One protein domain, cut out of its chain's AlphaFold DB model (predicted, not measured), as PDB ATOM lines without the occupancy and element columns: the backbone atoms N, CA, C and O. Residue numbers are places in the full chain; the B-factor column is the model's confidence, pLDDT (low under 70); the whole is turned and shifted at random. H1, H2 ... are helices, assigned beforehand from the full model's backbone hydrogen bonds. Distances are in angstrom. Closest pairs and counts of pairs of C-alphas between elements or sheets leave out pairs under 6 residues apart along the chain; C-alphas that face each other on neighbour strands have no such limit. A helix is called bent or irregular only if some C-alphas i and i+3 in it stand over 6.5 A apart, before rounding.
ATOM      1  N   TYR A   2     -41.692  24.727 -12.930       63.56
ATOM      2  CA  TYR A   2     -40.335  24.260 -13.205       63.56
ATOM      3  C   TYR A   2     -40.442  22.810 -13.676       63.56
ATOM      4  O   TYR A   2     -40.787  21.940 -12.877       63.56
ATOM      5  N   LEU A   3     -40.214  22.545 -14.969       67.69
ATOM      6  CA  LEU A   3     -39.953  21.170 -15.396       67.69
ATOM      7  C   LEU A   3     -38.747  20.678 -14.598       67.69
ATOM      8  O   LEU A   3     -37.742  21.383 -14.490       67.69
ATOM      9  N   SER A   4     -38.875  19.500 -13.988       85.25
ATOM     10  CA  SER A   4     -37.803  18.961 -13.162       85.25
ATOM     11  C   SER A   4     -36.529  18.841 -14.011       85.25
ATOM     12  O   SER A   4     -36.608  18.428 -15.172       85.25
ATOM     13  N   PRO A   5     -35.346  19.172 -13.464       79.44
ATOM     14  CA  PRO A   5     -34.079  19.064 -14.194       79.44
ATOM     15  C   PRO A   5     -33.863  17.654 -14.763       79.44
ATOM     16  O   PRO A   5     -33.236  17.494 -15.799       79.44
ATOM     17  N   PHE A   6     -34.475  16.640 -14.145       75.88
ATOM     18  CA  PHE A   6     -34.488  15.260 -14.618       75.88
ATOM     19  C   PHE A   6     -35.135  15.090 -16.002       75.88
ATOM     20  O   PHE A   6     -34.622  14.346 -16.836       75.88
ATOM     21  N   TYR A   7     -36.239  15.795 -16.270       79.88
ATOM     22  CA  TYR A   7     -36.919  15.726 -17.563       79.88
ATOM     23  C   TYR A   7     -36.054  16.326 -18.672       79.88
ATOM     24  O   TYR A   7     -35.961  15.758 -19.757       79.88
ATOM     25  N   PHE A   8     -35.360  17.427 -18.376       78.62
ATOM     26  CA  PHE A   8     -34.430  18.066 -19.306       78.62
ATOM     27  C   PHE A   8     -33.279  17.126 -19.688       78.62
ATOM     28  O   PHE A   8     -32.976  16.965 -20.871       78.62
ATOM     29  N   THR A   9     -32.703  16.420 -18.711       79.38
ATOM     30  CA  THR A   9     -31.639  15.440 -18.957       79.38
ATOM     31  C   THR A   9     -32.090  14.295 -19.859       79.38
ATOM     32  O   THR A   9     -31.398  13.948 -20.816       79.38
ATOM     33  N   ILE A  10     -33.261  13.714 -19.571       81.94
ATOM     34  CA  ILE A  10     -33.827  12.628 -20.382       81.94
ATOM     35  C   ILE A  10     -34.062  13.113 -21.811       81.94
ATOM     36  O   ILE A  10     -33.740  12.398 -22.759       81.94
ATOM     37  N   HIS A  11     -34.566  14.337 -21.975       84.31
ATOM     38  CA  HIS A  11     -34.825  14.910 -23.290       84.31
ATOM     39  C   HIS A  11     -33.545  15.095 -24.112       84.31
ATOM     40  O   HIS A  11     -33.543  14.799 -25.306       84.31
ATOM     41  N   ILE A  12     -32.450  15.536 -23.482       79.62
ATOM     42  CA  ILE A  12     -31.143  15.675 -24.143       79.62
ATOM     43  C   ILE A  12     -30.606  14.313 -24.581       79.62
ATOM     44  O   ILE A  12     -30.175  14.163 -25.724       79.62
ATOM     45  N   ILE A  13     -30.652  13.310 -23.700       80.50
ATOM     46  CA  ILE A  13     -30.181  11.955 -24.022       80.50
ATOM     47  C   ILE A  13     -31.003  11.370 -25.174       80.50
ATOM     48  O   ILE A  13     -30.439  10.821 -26.120       80.50
ATOM     49  N   PHE A  14     -32.328  11.522 -25.129       82.56
ATOM     50  CA  PHE A  14     -33.211  11.067 -26.197       82.56
ATOM     51  C   PHE A  14     -32.892  11.755 -27.530       82.56
ATOM     52  O   PHE A  14     -32.766  11.080 -28.551       82.56
ATOM     53  N   LEU A  15     -32.698  13.076 -27.521       80.44
ATOM     54  CA  LEU A  15     -32.345  13.839 -28.718       80.44
ATOM     55  C   LEU A  15     -30.988  13.407 -29.291       80.44
ATOM     56  O   LEU A  15     -30.851  13.299 -30.506       80.44
ATOM     57  N   PHE A  16     -30.014  13.078 -28.440       77.19
ATOM     58  CA  PHE A  16     -28.724  12.540 -28.874       77.19
ATOM     59  C   PHE A  16     -28.862  11.165 -29.542       77.19
ATOM     60  O   PHE A  16     -28.319  10.951 -30.625       77.19
ATOM     61  N   ILE A  17     -29.621  10.247 -28.934       80.25
ATOM     62  CA  ILE A  17     -29.888   8.922 -29.515       80.25
ATOM     63  C   ILE A  17     -30.605   9.069 -30.859       80.25
ATOM     64  O   ILE A  17     -30.235   8.406 -31.828       80.25
ATOM     65  N   LEU A  18     -31.591   9.965 -30.936       82.25
ATOM     66  CA  LEU A  18     -32.327  10.249 -32.164       82.25
ATOM     67  C   LEU A  18     -31.404  10.800 -33.257       82.25
ATOM     68  O   LEU A  18     -31.469  10.342 -34.395       82.25
ATOM     69  N   LEU A  19     -30.523  11.743 -32.918       79.75
ATOM     70  CA  LEU A  19     -29.583  12.346 -33.863       79.75
ATOM     71  C   LEU A  19     -28.538  11.334 -34.350       79.75
ATOM     72  O   LEU A  19     -28.225  11.286 -35.539       79.75
ATOM     73  N   PHE A  20     -28.041  10.479 -33.456       78.69
ATOM     74  CA  PHE A  20     -27.156   9.374 -33.817       78.69
ATOM     75  C   PHE A  20     -27.848   8.382 -34.759       78.69
ATOM     76  O   PHE A  20     -27.294   8.018 -35.796       78.69
ATOM     77  N   TYR A  21     -29.081   7.986 -34.432       79.94
ATOM     78  CA  TYR A  21     -29.884   7.102 -35.271       79.94
ATOM     79  C   TYR A  21     -30.151   7.717 -36.650       79.94
ATOM     80  O   TYR A  21     -29.954   7.047 -37.663       79.94
ATOM     81  N   LEU A  22     -30.526   8.998 -36.707       80.06
ATOM     82  CA  LEU A  22     -30.760   9.717 -37.959       80.06
ATOM     83  C   LEU A  22     -29.496   9.753 -38.824       80.06
ATOM     84  O   LEU A  22     -29.573   9.461 -40.015       80.06
ATOM     85  N   ASN A  23     -28.332  10.036 -38.233       76.00
ATOM     86  CA  ASN A  23     -27.052  10.008 -38.945       76.00
ATOM     87  C   ASN A  23     -26.722   8.618 -39.497       76.00
ATOM     88  O   ASN A  23     -26.261   8.499 -40.634       76.00
ATOM     89  N   LEU A  24     -26.987   7.560 -38.728       78.06
ATOM     90  CA  LEU A  24     -26.765   6.185 -39.169       78.06
ATOM     91  C   LEU A  24     -27.691   5.823 -40.338       78.06
ATOM     92  O   LEU A  24     -27.234   5.289 -41.351       78.06
ATOM     93  N   VAL A  25     -28.978   6.158 -40.237       81.31
ATOM     94  CA  VAL A  25     -29.959   5.926 -41.308       81.31
ATOM     95  C   VAL A  25     -29.606   6.727 -42.559       81.31
ATOM     96  O   VAL A  25     -29.634   6.171 -43.657       81.31
ATOM     97  N   LEU A  26     -29.229   7.998 -42.412       80.75
ATOM     98  CA  LEU A  26     -28.817   8.849 -43.526       80.75
ATOM     99  C   LEU A  26     -27.569   8.284 -44.215       80.75
ATOM    100  O   LEU A  26     -27.533   8.198 -45.439       80.75
ATOM    101  N   SER A  27     -26.582   7.824 -43.442       77.81
ATOM    102  CA  SER A  27     -25.384   7.168 -43.974       77.81
ATOM    103  C   SER A  27     -25.729   5.901 -44.767       77.81
ATOM    104  O   SER A  27     -25.274   5.745 -45.901       77.81
ATOM    105  N   LEU A  28     -26.598   5.035 -44.234       79.12
ATOM    106  CA  LEU A  28     -27.068   3.839 -44.943       79.12
ATOM    107  C   LEU A  28     -27.854   4.183 -46.211       79.12
ATOM    108  O   LEU A  28     -27.719   3.498 -47.226       79.12
ATOM    109  N   TYR A  29     -28.667   5.239 -46.171       85.69
ATOM    110  CA  TYR A  29     -29.424   5.702 -47.329       85.69
ATOM    111  C   TYR A  29     -28.499   6.225 -48.431       85.69
ATOM    112  O   TYR A  29     -28.640   5.828 -49.588       85.69
ATOM    113  N   ILE A  30     -27.506   7.045 -48.072       80.06
ATOM    114  CA  ILE A  30     -26.477   7.533 -48.998       80.06
ATOM    115  C   ILE A  30     -25.714   6.348 -49.595       80.06
ATOM    116  O   ILE A  30     -25.576   6.263 -50.812       80.06
ATOM    117  N   PHE A  31     -25.298   5.387 -48.769       79.81
ATOM    118  CA  PHE A  31     -24.607   4.189 -49.241       79.81
ATOM    119  C   PHE A  31     -25.461   3.375 -50.223       79.81
ATOM    120  O   PHE A  31     -24.971   2.955 -51.271       79.81
ATOM    121  N   LYS A  32     -26.751   3.186 -49.926       85.69
ATOM    122  CA  LYS A  32     -27.693   2.491 -50.813       85.69
ATOM    123  C   LYS A  32     -27.923   3.247 -52.124       85.69
ATOM    124  O   LYS A  32     -28.021   2.623 -53.176       85.69
ATOM    125  N   SER A  33     -28.005   4.573 -52.076       83.88
ATOM    126  CA  SER A  33     -28.147   5.413 -53.270       83.88
ATOM    127  C   SER A  33     -26.900   5.330 -54.157       83.88
ATOM    128  O   SER A  33     -26.998   5.097 -55.364       83.88
ATOM    129  N   ILE A  34     -25.710   5.405 -53.555       80.38
ATOM    130  CA  ILE A  34     -24.437   5.257 -54.269       80.38
ATOM    131  C   ILE A  34     -24.317   3.851 -54.865       80.38
ATOM    132  O   ILE A  34     -23.954   3.707 -56.027       80.38
ATOM    133  N   SER A  35     -24.664   2.800 -54.120       82.00
ATOM    134  CA  SER A  35     -24.583   1.434 -54.645       82.00
ATOM    135  C   SER A  35     -25.583   1.184 -55.774       82.00
ATOM    136  O   SER A  35     -25.226   0.531 -56.754       82.00
ATOM    137  N   LEU A  36     -26.793   1.748 -55.696       83.56
ATOM    138  CA  LEU A  36     -27.789   1.658 -56.763       83.56
ATOM    139  C   LEU A  36     -27.333   2.408 -58.016       83.56
ATOM    140  O   LEU A  36     -27.383   1.848 -59.105       83.56
ATOM    141  N   THR A  37     -26.857   3.645 -57.875       81.19
ATOM    142  CA  THR A  37     -26.360   4.440 -59.011       81.19
ATOM    143  C   THR A  37     -25.164   3.762 -59.674       81.19
ATOM    144  O   THR A  37     -25.139   3.605 -60.895       81.19
ATOM    145  N   LEU A  38     -24.228   3.245 -58.880       76.69
ATOM    146  CA  LEU A  38     -23.082   2.474 -59.354       76.69
ATOM    147  C   LEU A  38     -23.527   1.190 -60.067       76.69
ATOM    148  O   LEU A  38     -23.053   0.902 -61.165       76.69
ATOM    149  N   PHE A  39     -24.496   0.462 -59.509       80.62
ATOM    150  CA  PHE A  39     -25.076  -0.711 -60.159       80.62
ATOM    151  C   PHE A  39     -25.746  -0.350 -61.489       80.62
ATOM    152  O   PHE A  39     -25.511  -1.030 -62.486       80.62
ATOM    153  N   THR A  40     -26.533   0.729 -61.551       80.62
ATOM    154  CA  THR A  40     -27.169   1.184 -62.801       80.62
ATOM    155  C   THR A  40     -26.144   1.621 -63.841       80.62
ATOM    156  O   THR A  40     -26.307   1.325 -65.019       80.62
ATOM    157  N   LEU A  41     -25.050   2.255 -63.420       75.88
ATOM    158  CA  LEU A  41     -24.000   2.724 -64.317       75.88
ATOM    159  C   LEU A  41     -23.214   1.558 -64.934       75.88
ATOM    160  O   LEU A  41     -22.927   1.588 -66.134       75.88
ATOM    161  N   ILE A  42     -22.926   0.524 -64.136       74.25
ATOM    162  CA  ILE A  42     -22.267  -0.710 -64.593       74.25
ATOM    163  C   ILE A  42     -23.211  -1.565 -65.446       74.25
ATOM    164  O   ILE A  42     -22.784  -2.144 -66.440       74.25
ATOM    165  N   SER A  43     -24.484  -1.664 -65.061       76.06
ATOM    166  CA  SER A  43     -25.460  -2.512 -65.758       76.06
ATOM    167  C   SER A  43     -26.053  -1.867 -67.007       76.06
ATOM    168  O   SER A  43     -26.602  -2.589 -67.840       76.06
ATOM    169  N   SER A  44     -25.948  -0.542 -67.184       76.06
ATOM    170  CA  SER A  44     -26.466   0.101 -68.389       76.06
ATOM    171  C   SER A  44     -25.602  -0.279 -69.605       76.06
ATOM    172  O   SER A  44     -24.423   0.069 -69.653       76.06
ATOM    173  N   PRO A  45     -26.161  -0.932 -70.640       63.06
ATOM    174  CA  PRO A  45     -25.430  -1.196 -71.886       63.06
ATOM    175  C   PRO A  45     -25.108   0.104 -72.646       63.06
ATOM    176  O   PRO A  45     -24.245   0.142 -73.522       63.06
ATOM    177  N   VAL A  46     -25.800   1.188 -72.282       62.38
ATOM    178  CA  VAL A  46     -25.716   2.503 -72.908       62.38
ATOM    179  C   VAL A  46     -24.381   3.189 -72.596       62.38
ATOM    180  O   VAL A  46     -23.759   3.723 -73.516       62.38
ATOM    181  N   SER A  47     -23.871   3.104 -71.360       57.94
ATOM    182  CA  SER A  47     -22.554   3.659 -70.993       57.94
ATOM    183  C   SER A  47     -21.410   2.988 -71.766       57.94
ATOM    184  O   SER A  47     -20.509   3.669 -72.259       57.94
ATOM    185  N   PHE A  48     -21.502   1.671 -71.976       57.31
ATOM    186  CA  PHE A  48     -20.581   0.931 -72.841       57.31
ATOM    187  C   PHE A  48     -20.679   1.376 -74.304       57.31
ATOM    188  O   PHE A  48     -19.656   1.587 -74.958       57.31
ATOM    189  N   SER A  49     -21.897   1.567 -74.813       59.72
ATOM    190  CA  SER A  49     -22.108   1.935 -76.216       59.72
ATOM    191  C   SER A  49     -21.640   3.358 -76.557       59.72
ATOM    192  O   SER A  49     -21.039   3.554 -77.610       59.72
ATOM    193  N   PHE A  50     -21.817   4.343 -75.665       59.12
ATOM    194  CA  PHE A  50     -21.365   5.719 -75.918       59.12
ATOM    195  C   PHE A  50     -19.844   5.852 -75.916       59.12
ATOM    196  O   PHE A  50     -19.311   6.573 -76.756       59.12
ATOM    197  N   SER A  51     -19.141   5.130 -75.037       61.88
ATOM    198  CA  SER A  51     -17.676   5.070 -75.086       61.88
ATOM    199  C   SER A  51     -17.190   4.488 -76.421       61.88
ATOM    200  O   SER A  51     -16.281   5.039 -77.040       61.88
ATOM    201  N   PHE A  52     -17.861   3.442 -76.917       58.62
ATOM    202  CA  PHE A  52     -17.547   2.829 -78.210       58.62
ATOM    203  C   PHE A  52     -17.798   3.776 -79.394       58.62
ATOM    204  O   PHE A  52     -16.980   3.853 -80.311       58.62
ATOM    205  N   ILE A  53     -18.901   4.530 -79.367       65.81
ATOM    206  CA  ILE A  53     -19.262   5.487 -80.424       65.81
ATOM    207  C   ILE A  53     -18.331   6.707 -80.416       65.81
ATOM    208  O   ILE A  53     -17.910   7.142 -81.485       65.81
ATOM    209  N   TYR A  54     -17.957   7.240 -79.247       60.72
ATOM    210  CA  TYR A  54     -17.002   8.354 -79.162       60.72
ATOM    211  C   TYR A  54     -15.616   7.953 -79.675       60.72
ATOM    212  O   TYR A  54     -14.960   8.734 -80.360       60.72
ATOM    213  N   LEU A  55     -15.191   6.717 -79.402       61.19
ATOM    214  CA  LEU A  55     -13.927   6.192 -79.907       61.19
ATOM    215  C   LEU A  55     -13.960   6.002 -81.433       61.19
ATOM    216  O   LEU A  55     -12.998   6.349 -82.109       61.19
ATOM    217  N   LEU A  56     -15.092   5.556 -81.987       62.19
ATOM    218  CA  LEU A  56     -15.304   5.490 -83.439       62.19
ATOM    219  C   LEU A  56     -15.399   6.874 -84.108       62.19
ATOM    220  O   LEU A  56     -15.015   7.015 -85.267       62.19
ATOM    221  N   ALA A  57     -15.904   7.895 -83.411       63.19
ATOM    222  CA  ALA A  57     -16.144   9.225 -83.977       63.19
ATOM    223  C   ALA A  57     -14.925  10.164 -83.938       63.19
ATOM    224  O   ALA A  57     -14.871  11.111 -84.722       63.19
ATOM    225  N   PRO A  81      -9.648   3.535 -62.767       75.81
ATOM    226  CA  PRO A  81      -8.940   3.967 -61.564       75.81
ATOM    227  C   PRO A  81      -9.504   5.269 -60.989       75.81
ATOM    228  O   PRO A  81      -9.578   5.404 -59.770       75.81
ATOM    229  N   SER A  82      -9.954   6.198 -61.840       73.50
ATOM    230  CA  SER A  82     -10.541   7.463 -61.377       73.50
ATOM    231  C   SER A  82     -11.847   7.245 -60.606       73.50
ATOM    232  O   SER A  82     -12.052   7.854 -59.557       73.50
ATOM    233  N   PHE A  83     -12.683   6.309 -61.066       73.69
ATOM    234  CA  PHE A  83     -13.945   5.962 -60.419       73.69
ATOM    235  C   PHE A  83     -13.742   5.188 -59.109       73.69
ATOM    236  O   PHE A  83     -14.363   5.498 -58.093       73.69
ATOM    237  N   CYS A  84     -12.832   4.209 -59.087       76.25
ATOM    238  CA  CYS A  84     -12.493   3.508 -57.846       76.25
ATOM    239  C   CYS A  84     -11.943   4.472 -56.785       76.25
ATOM    240  O   CYS A  84     -12.266   4.335 -55.605       76.25
ATOM    241  N   LEU A  85     -11.148   5.463 -57.200       79.00
ATOM    242  CA  LEU A  85     -10.571   6.448 -56.294       79.00
ATOM    243  C   LEU A  85     -11.631   7.392 -55.716       79.00
ATOM    244  O   LEU A  85     -11.625   7.619 -54.508       79.00
ATOM    245  N   THR A  86     -12.570   7.897 -56.522       73.50
ATOM    246  CA  THR A  86     -13.651   8.760 -56.011       73.50
ATOM    247  C   THR A  86     -14.562   8.020 -55.034       73.50
ATOM    248  O   THR A  86     -14.887   8.564 -53.977       73.50
ATOM    249  N   VAL A  87     -14.907   6.760 -55.317       75.62
ATOM    250  CA  VAL A  87     -15.705   5.932 -54.398       75.62
ATOM    251  C   VAL A  87     -14.940   5.662 -53.098       75.62
ATOM    252  O   VAL A  87     -15.479   5.914 -52.018       75.62
ATOM    253  N   ALA A  88     -13.678   5.229 -53.175       78.38
ATOM    254  CA  ALA A  88     -12.860   4.958 -51.992       78.38
ATOM    255  C   ALA A  88     -12.667   6.205 -51.113       78.38
ATOM    256  O   ALA A  88     -12.723   6.114 -49.885       78.38
ATOM    257  N   LEU A  89     -12.489   7.374 -51.735       79.19
ATOM    258  CA  LEU A  89     -12.303   8.644 -51.039       79.19
ATOM    259  C   LEU A  89     -13.609   9.137 -50.401       79.19
ATOM    260  O   LEU A  89     -13.594   9.599 -49.265       79.19
ATOM    261  N   SER A  90     -14.754   8.964 -51.070       72.31
ATOM    262  CA  SER A  90     -16.061   9.290 -50.478       72.31
ATOM    263  C   SER A  90     -16.362   8.440 -49.235       72.31
ATOM    264  O   SER A  90     -16.800   8.962 -48.207       72.31
ATOM    265  N   LEU A  91     -16.044   7.143 -49.290       74.19
ATOM    266  CA  LEU A  91     -16.216   6.218 -48.173       74.19
ATOM    267  C   LEU A  91     -15.294   6.577 -47.008       74.19
ATOM    268  O   LEU A  91     -15.777   6.727 -45.886       74.19
ATOM    269  N   SER A  92     -13.998   6.772 -47.260       78.50
ATOM    270  CA  SER A  92     -13.035   7.106 -46.205       78.50
ATOM    271  C   SER A  92     -13.342   8.453 -45.548       78.50
ATOM    272  O   SER A  92     -13.253   8.568 -44.321       78.50
ATOM    273  N   LEU A  93     -13.787   9.448 -46.322       79.75
ATOM    274  CA  LEU A  93     -14.187  10.749 -45.793       79.75
ATOM    275  C   LEU A  93     -15.451  10.634 -44.931       79.75
ATOM    276  O   LEU A  93     -15.491  11.173 -43.830       79.75
ATOM    277  N   SER A  94     -16.461   9.884 -45.385       71.75
ATOM    278  CA  SER A  94     -17.701   9.700 -44.617       71.75
ATOM    279  C   SER A  94     -17.456   8.997 -43.276       71.75
ATOM    280  O   SER A  94     -17.960   9.432 -42.239       71.75
ATOM    281  N   LEU A  95     -16.613   7.960 -43.273       74.44
ATOM    282  CA  LEU A  95     -16.249   7.214 -42.072       74.44
ATOM    283  C   LEU A  95     -15.426   8.077 -41.113       74.44
ATOM    284  O   LEU A  95     -15.774   8.183 -39.937       74.44
ATOM    285  N   SER A  96     -14.381   8.738 -41.612       80.00
ATOM    286  CA  SER A  96     -13.539   9.606 -40.782       80.00
ATOM    287  C   SER A  96     -14.328  10.767 -40.179       80.00
ATOM    288  O   SER A  96     -14.181  11.031 -38.987       80.00
ATOM    289  N   LEU A  97     -15.225  11.396 -40.944       77.69
ATOM    290  CA  LEU A  97     -16.082  12.469 -40.446       77.69
ATOM    291  C   LEU A  97     -17.062  11.961 -39.383       77.69
ATOM    292  O   LEU A  97     -17.235  12.618 -38.360       77.69
ATOM    293  N   SER A  98     -17.659  10.780 -39.575       71.69
ATOM    294  CA  SER A  98     -18.569  10.187 -38.583       71.69
ATOM    295  C   SER A  98     -17.862   9.890 -37.255       71.69
ATOM    296  O   SER A  98     -18.378  10.223 -36.186       71.69
ATOM    297  N   ILE A  99     -16.641   9.347 -37.318       71.19
ATOM    298  CA  ILE A  99     -15.824   9.054 -36.139       71.19
ATOM    299  C   ILE A  99     -15.408  10.364 -35.473       71.19
ATOM    300  O   ILE A  99     -15.609  10.521 -34.270       71.19
ATOM    301  N   TYR A 100     -14.904  11.330 -36.242       81.75
ATOM    302  CA  TYR A 100     -14.501  12.632 -35.719       81.75
ATOM    303  C   TYR A 100     -15.661  13.340 -35.014       81.75
ATOM    304  O   TYR A 100     -15.505  13.781 -33.879       81.75
ATOM    305  N   LEU A 101     -16.842  13.383 -35.637       77.00
ATOM    306  CA  LEU A 101     -18.031  14.002 -35.057       77.00
ATOM    307  C   LEU A 101     -18.472  13.278 -33.778       77.00
ATOM    308  O   LEU A 101     -18.832  13.929 -32.799       77.00
ATOM    309  N   SER A 102     -18.399  11.944 -33.755       69.31
ATOM    310  CA  SER A 102     -18.739  11.155 -32.566       69.31
ATOM    311  C   SER A 102     -17.791  11.419 -31.390       69.31
ATOM    312  O   SER A 102     -18.243  11.541 -30.252       69.31
ATOM    313  N   ILE A 103     -16.490  11.574 -31.662       69.56
ATOM    314  CA  ILE A 103     -15.471  11.892 -30.655       69.56
ATOM    315  C   ILE A 103     -15.618  13.344 -30.195       69.56
ATOM    316  O   ILE A 103     -15.563  13.633 -29.004       69.56
ATOM    317  N   TYR A 104     -15.842  14.266 -31.127       78.25
ATOM    318  CA  TYR A 104     -16.058  15.667 -30.807       78.25
ATOM    319  C   TYR A 104     -17.277  15.826 -29.891       78.25
ATOM    320  O   TYR A 104     -17.168  16.426 -28.823       78.25
ATOM    321  N   LEU A 105     -18.415  15.211 -30.236       71.56
ATOM    322  CA  LEU A 105     -19.587  15.238 -29.365       71.56
ATOM    323  C   LEU A 105     -19.318  14.569 -28.017       71.56
ATOM    324  O   LEU A 105     -19.740  15.115 -27.002       71.56
ATOM    325  N   SER A 106     -18.624  13.429 -27.967       66.69
ATOM    326  CA  SER A 106     -18.366  12.755 -26.691       66.69
ATOM    327  C   SER A 106     -17.503  13.608 -25.759       66.69
ATOM    328  O   SER A 106     -17.810  13.699 -24.571       66.69
ATOM    329  N   ILE A 107     -16.499  14.312 -26.286       70.50
ATOM    330  CA  ILE A 107     -15.656  15.223 -25.505       70.50
ATOM    331  C   ILE A 107     -16.472  16.420 -25.015       70.50
ATOM    332  O   ILE A 107     -16.459  16.704 -23.818       70.50
ATOM    333  N   TYR A 108     -17.222  17.084 -25.899       74.38
ATOM    334  CA  TYR A 108     -17.992  18.278 -25.534       74.38
ATOM    335  C   TYR A 108     -19.169  17.973 -24.597       74.38
ATOM    336  O   TYR A 108     -19.485  18.787 -23.729       74.38
ATOM    337  N   LEU A 109     -19.790  16.795 -24.711       66.75
ATOM    338  CA  LEU A 109     -20.835  16.358 -23.785       66.75
ATOM    339  C   LEU A 109     -20.289  15.743 -22.493       66.75
ATOM    340  O   LEU A 109     -21.011  15.745 -21.497       66.75
ATOM    341  N   SER A 110     -19.047  15.250 -22.452       70.44
ATOM    342  CA  SER A 110     -18.497  14.603 -21.251       70.44
ATOM    343  C   SER A 110     -18.537  15.466 -19.975       70.44
ATOM    344  O   SER A 110     -19.035  14.953 -18.966       70.44
ATOM    345  N   PRO A 111     -18.144  16.759 -19.959       72.38
ATOM    346  CA  PRO A 111     -18.195  17.556 -18.733       72.38
ATOM    347  C   PRO A 111     -19.634  17.837 -18.285       72.38
ATOM    348  O   PRO A 111     -19.927  17.787 -17.090       72.38
ATOM    349  N   PHE A 112     -20.554  18.041 -19.234       67.69
ATOM    350  CA  PHE A 112     -21.980  18.167 -18.931       67.69
ATOM    351  C   PHE A 112     -22.539  16.862 -18.365       67.69
ATOM    352  O   PHE A 112     -23.257  16.884 -17.368       67.69
ATOM    353  N   SER A 113     -22.160  15.722 -18.945       61.72
ATOM    354  CA  SER A 113     -22.621  14.407 -18.509       61.72
ATOM    355  C   SER A 113     -22.124  14.047 -17.111       61.72
ATOM    356  O   SER A 113     -22.909  13.520 -16.338       61.72
ATOM    357  N   LEU A 114     -20.885  14.386 -16.734       67.12
ATOM    358  CA  LEU A 114     -20.353  14.112 -15.393       67.12
ATOM    359  C   LEU A 114     -20.989  14.998 -14.324       67.12
ATOM    360  O   LEU A 114     -21.281  14.515 -13.230       67.12
ATOM    361  N   HIS A 115     -21.248  16.267 -14.640       69.25
ATOM    362  CA  HIS A 115     -21.958  17.169 -13.737       69.25
ATOM    363  C   HIS A 115     -23.426  16.751 -13.553       69.25
ATOM    364  O   HIS A 115     -23.969  16.771 -12.450       69.25
ATOM    365  N   ILE A 116     -24.067  16.303 -14.632       61.72
ATOM    366  CA  ILE A 116     -25.395  15.691 -14.579       61.72
ATOM    367  C   ILE A 116     -25.347  14.386 -13.784       61.72
ATOM    368  O   ILE A 116     -26.222  14.161 -12.956       61.72
ATOM    369  N   PHE A 117     -24.336  13.540 -13.999       61.69
ATOM    370  CA  PHE A 117     -24.222  12.229 -13.370       61.69
ATOM    371  C   PHE A 117     -24.014  12.351 -11.863       61.69
ATOM    372  O   PHE A 117     -24.691  11.660 -11.102       61.69
ATOM    373  N   SER A 118     -23.150  13.265 -11.415       69.75
ATOM    374  CA  SER A 118     -22.944  13.549  -9.992       69.75
ATOM    375  C   SER A 118     -24.211  14.108  -9.339       69.75
ATOM    376  O   SER A 118     -24.584  13.661  -8.252       69.75
ATOM    377  N   PHE A 119     -24.932  14.994 -10.032       64.25
ATOM    378  CA  PHE A 119     -26.223  15.510  -9.578       64.25
ATOM    379  C   PHE A 119     -27.304  14.420  -9.522       64.25
ATOM    380  O   PHE A 119     -28.055  14.329  -8.553       64.25
ATOM    381  N   THR A 120     -27.381  13.542 -10.524       55.91
ATOM    382  CA  THR A 120     -28.324  12.422 -10.496       55.91
ATOM    383  C   THR A 120     -27.944  11.398  -9.439       55.91
ATOM    384  O   THR A 120     -28.836  10.939  -8.748       55.91
ATOM    385  N   SER A 121     -26.665  11.083  -9.234       61.81
ATOM    386  CA  SER A 121     -26.198  10.059  -8.285       61.81
ATOM    387  C   SER A 121     -26.616  10.354  -6.840       61.81
ATOM    388  O   SER A 121     -27.039   9.452  -6.116       61.81
ATOM    389  N   THR A 122     -26.611  11.624  -6.428       72.62
ATOM    390  CA  THR A 122     -27.047  12.024  -5.078       72.62
ATOM    391  C   THR A 122     -28.569  11.970  -4.895       72.62
ATOM    392  O   THR A 122     -29.054  11.740  -3.785       72.62
ATOM    393  N   HIS A 123     -29.341  12.123  -5.974       60.16
ATOM    394  CA  HIS A 123     -30.808  12.114  -5.950       60.16
ATOM    395  C   HIS A 123     -31.440  10.771  -6.372       60.16
ATOM    396  O   HIS A 123     -32.579  10.485  -5.994       60.16
TER     397      HIS A 123
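Overview. This is residues 2 to 57 and 81 to 123 of the 317 residues of the protein "Hypothetical protein" of Sepia pharaonis (UniProt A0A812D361). Two long helices, H1 and the arm H3a of the bent helix H3, run side by side in opposite directions with few close approaches between them, making a long, thin helical pair. At the far end of H1 the short helix H2 turns off and sticks out with residues 45 to 57, while at the other end H3 bends and its short arm H3b turns toward the beginning of H1. The printed part has 99 residues with three named helices in the order H1, H2, H3 and no named strand; the class is all helix. The whole is extended, with a radius of gyration of the C-alphas of 23.1 A, and its outline is a rod that spans 79 by 22 by 16 A.

Along the chain. The printed part begins at Tyr 2. H1, residues 5 to 43, runs from C-alpha 5 at (-34.079, 19.064, -14.194) to C-alpha 43 at (-25.460, -2.512, -65.758), 56.6 A. H2, residues 45 to 57, is 18.5 A long. H3, residues 81 to 123, was assigned as one helix by its hydrogen bonds, but it is bent: C-alphas 108 and 111 are 6.8 A apart. Its arm H3a, residues 81 to 108, begins with C-alpha 81 at (-8.940, 3.967, -61.564) and is 39.8 A long. Its arm H3b, residues 111 to 123, is 18.8 A long and ends with C-alpha 123 at (-30.808, 12.114, -5.950).

Arrangement. H1 and H3a are near each other, with no pair of C-alphas within 8 A but 14 pairs within 10 A. H1 and H2 are joined by a tight link of one residue, Ser 44. They are close but not clearly touching, their closest C-alphas, those of Leu 41 and Ser 47, being 6.9 A apart, and they run the same way at a steep tilt of 52 degrees. H2 is apart from H3a and from H3b. The lines of H3a and H3b stand at a steep tilt of 43 degrees. H1 and H3b are close but not clearly touching, the closest C-alphas being those of Thr 9 and Ile 116, 7.6 A apart; they run opposite ways at a steep tilt of 44 degrees. In H1, H2 and H3a every O i to N i+4 pair is within hydrogen-bond range; in H3b 8 of 9 are.

Size, cuts and confidence. The two C-alphas farthest apart are those of Ala 57 and Thr 122, at 79.7 A. Residues 39 to 57, of which 39 to 43 belong to H1 and 45 to 57 to H2, stand free, and so do residues 106 to 112 of H3. Residues 58 to 80 are not printed, and C-alphas 57 and 81 are 24.1 A apart across this cut. The mean pLDDT of the printed part is 73.6, and 30 residues are under 70, among them residues 45 to 57 and 112 to 121.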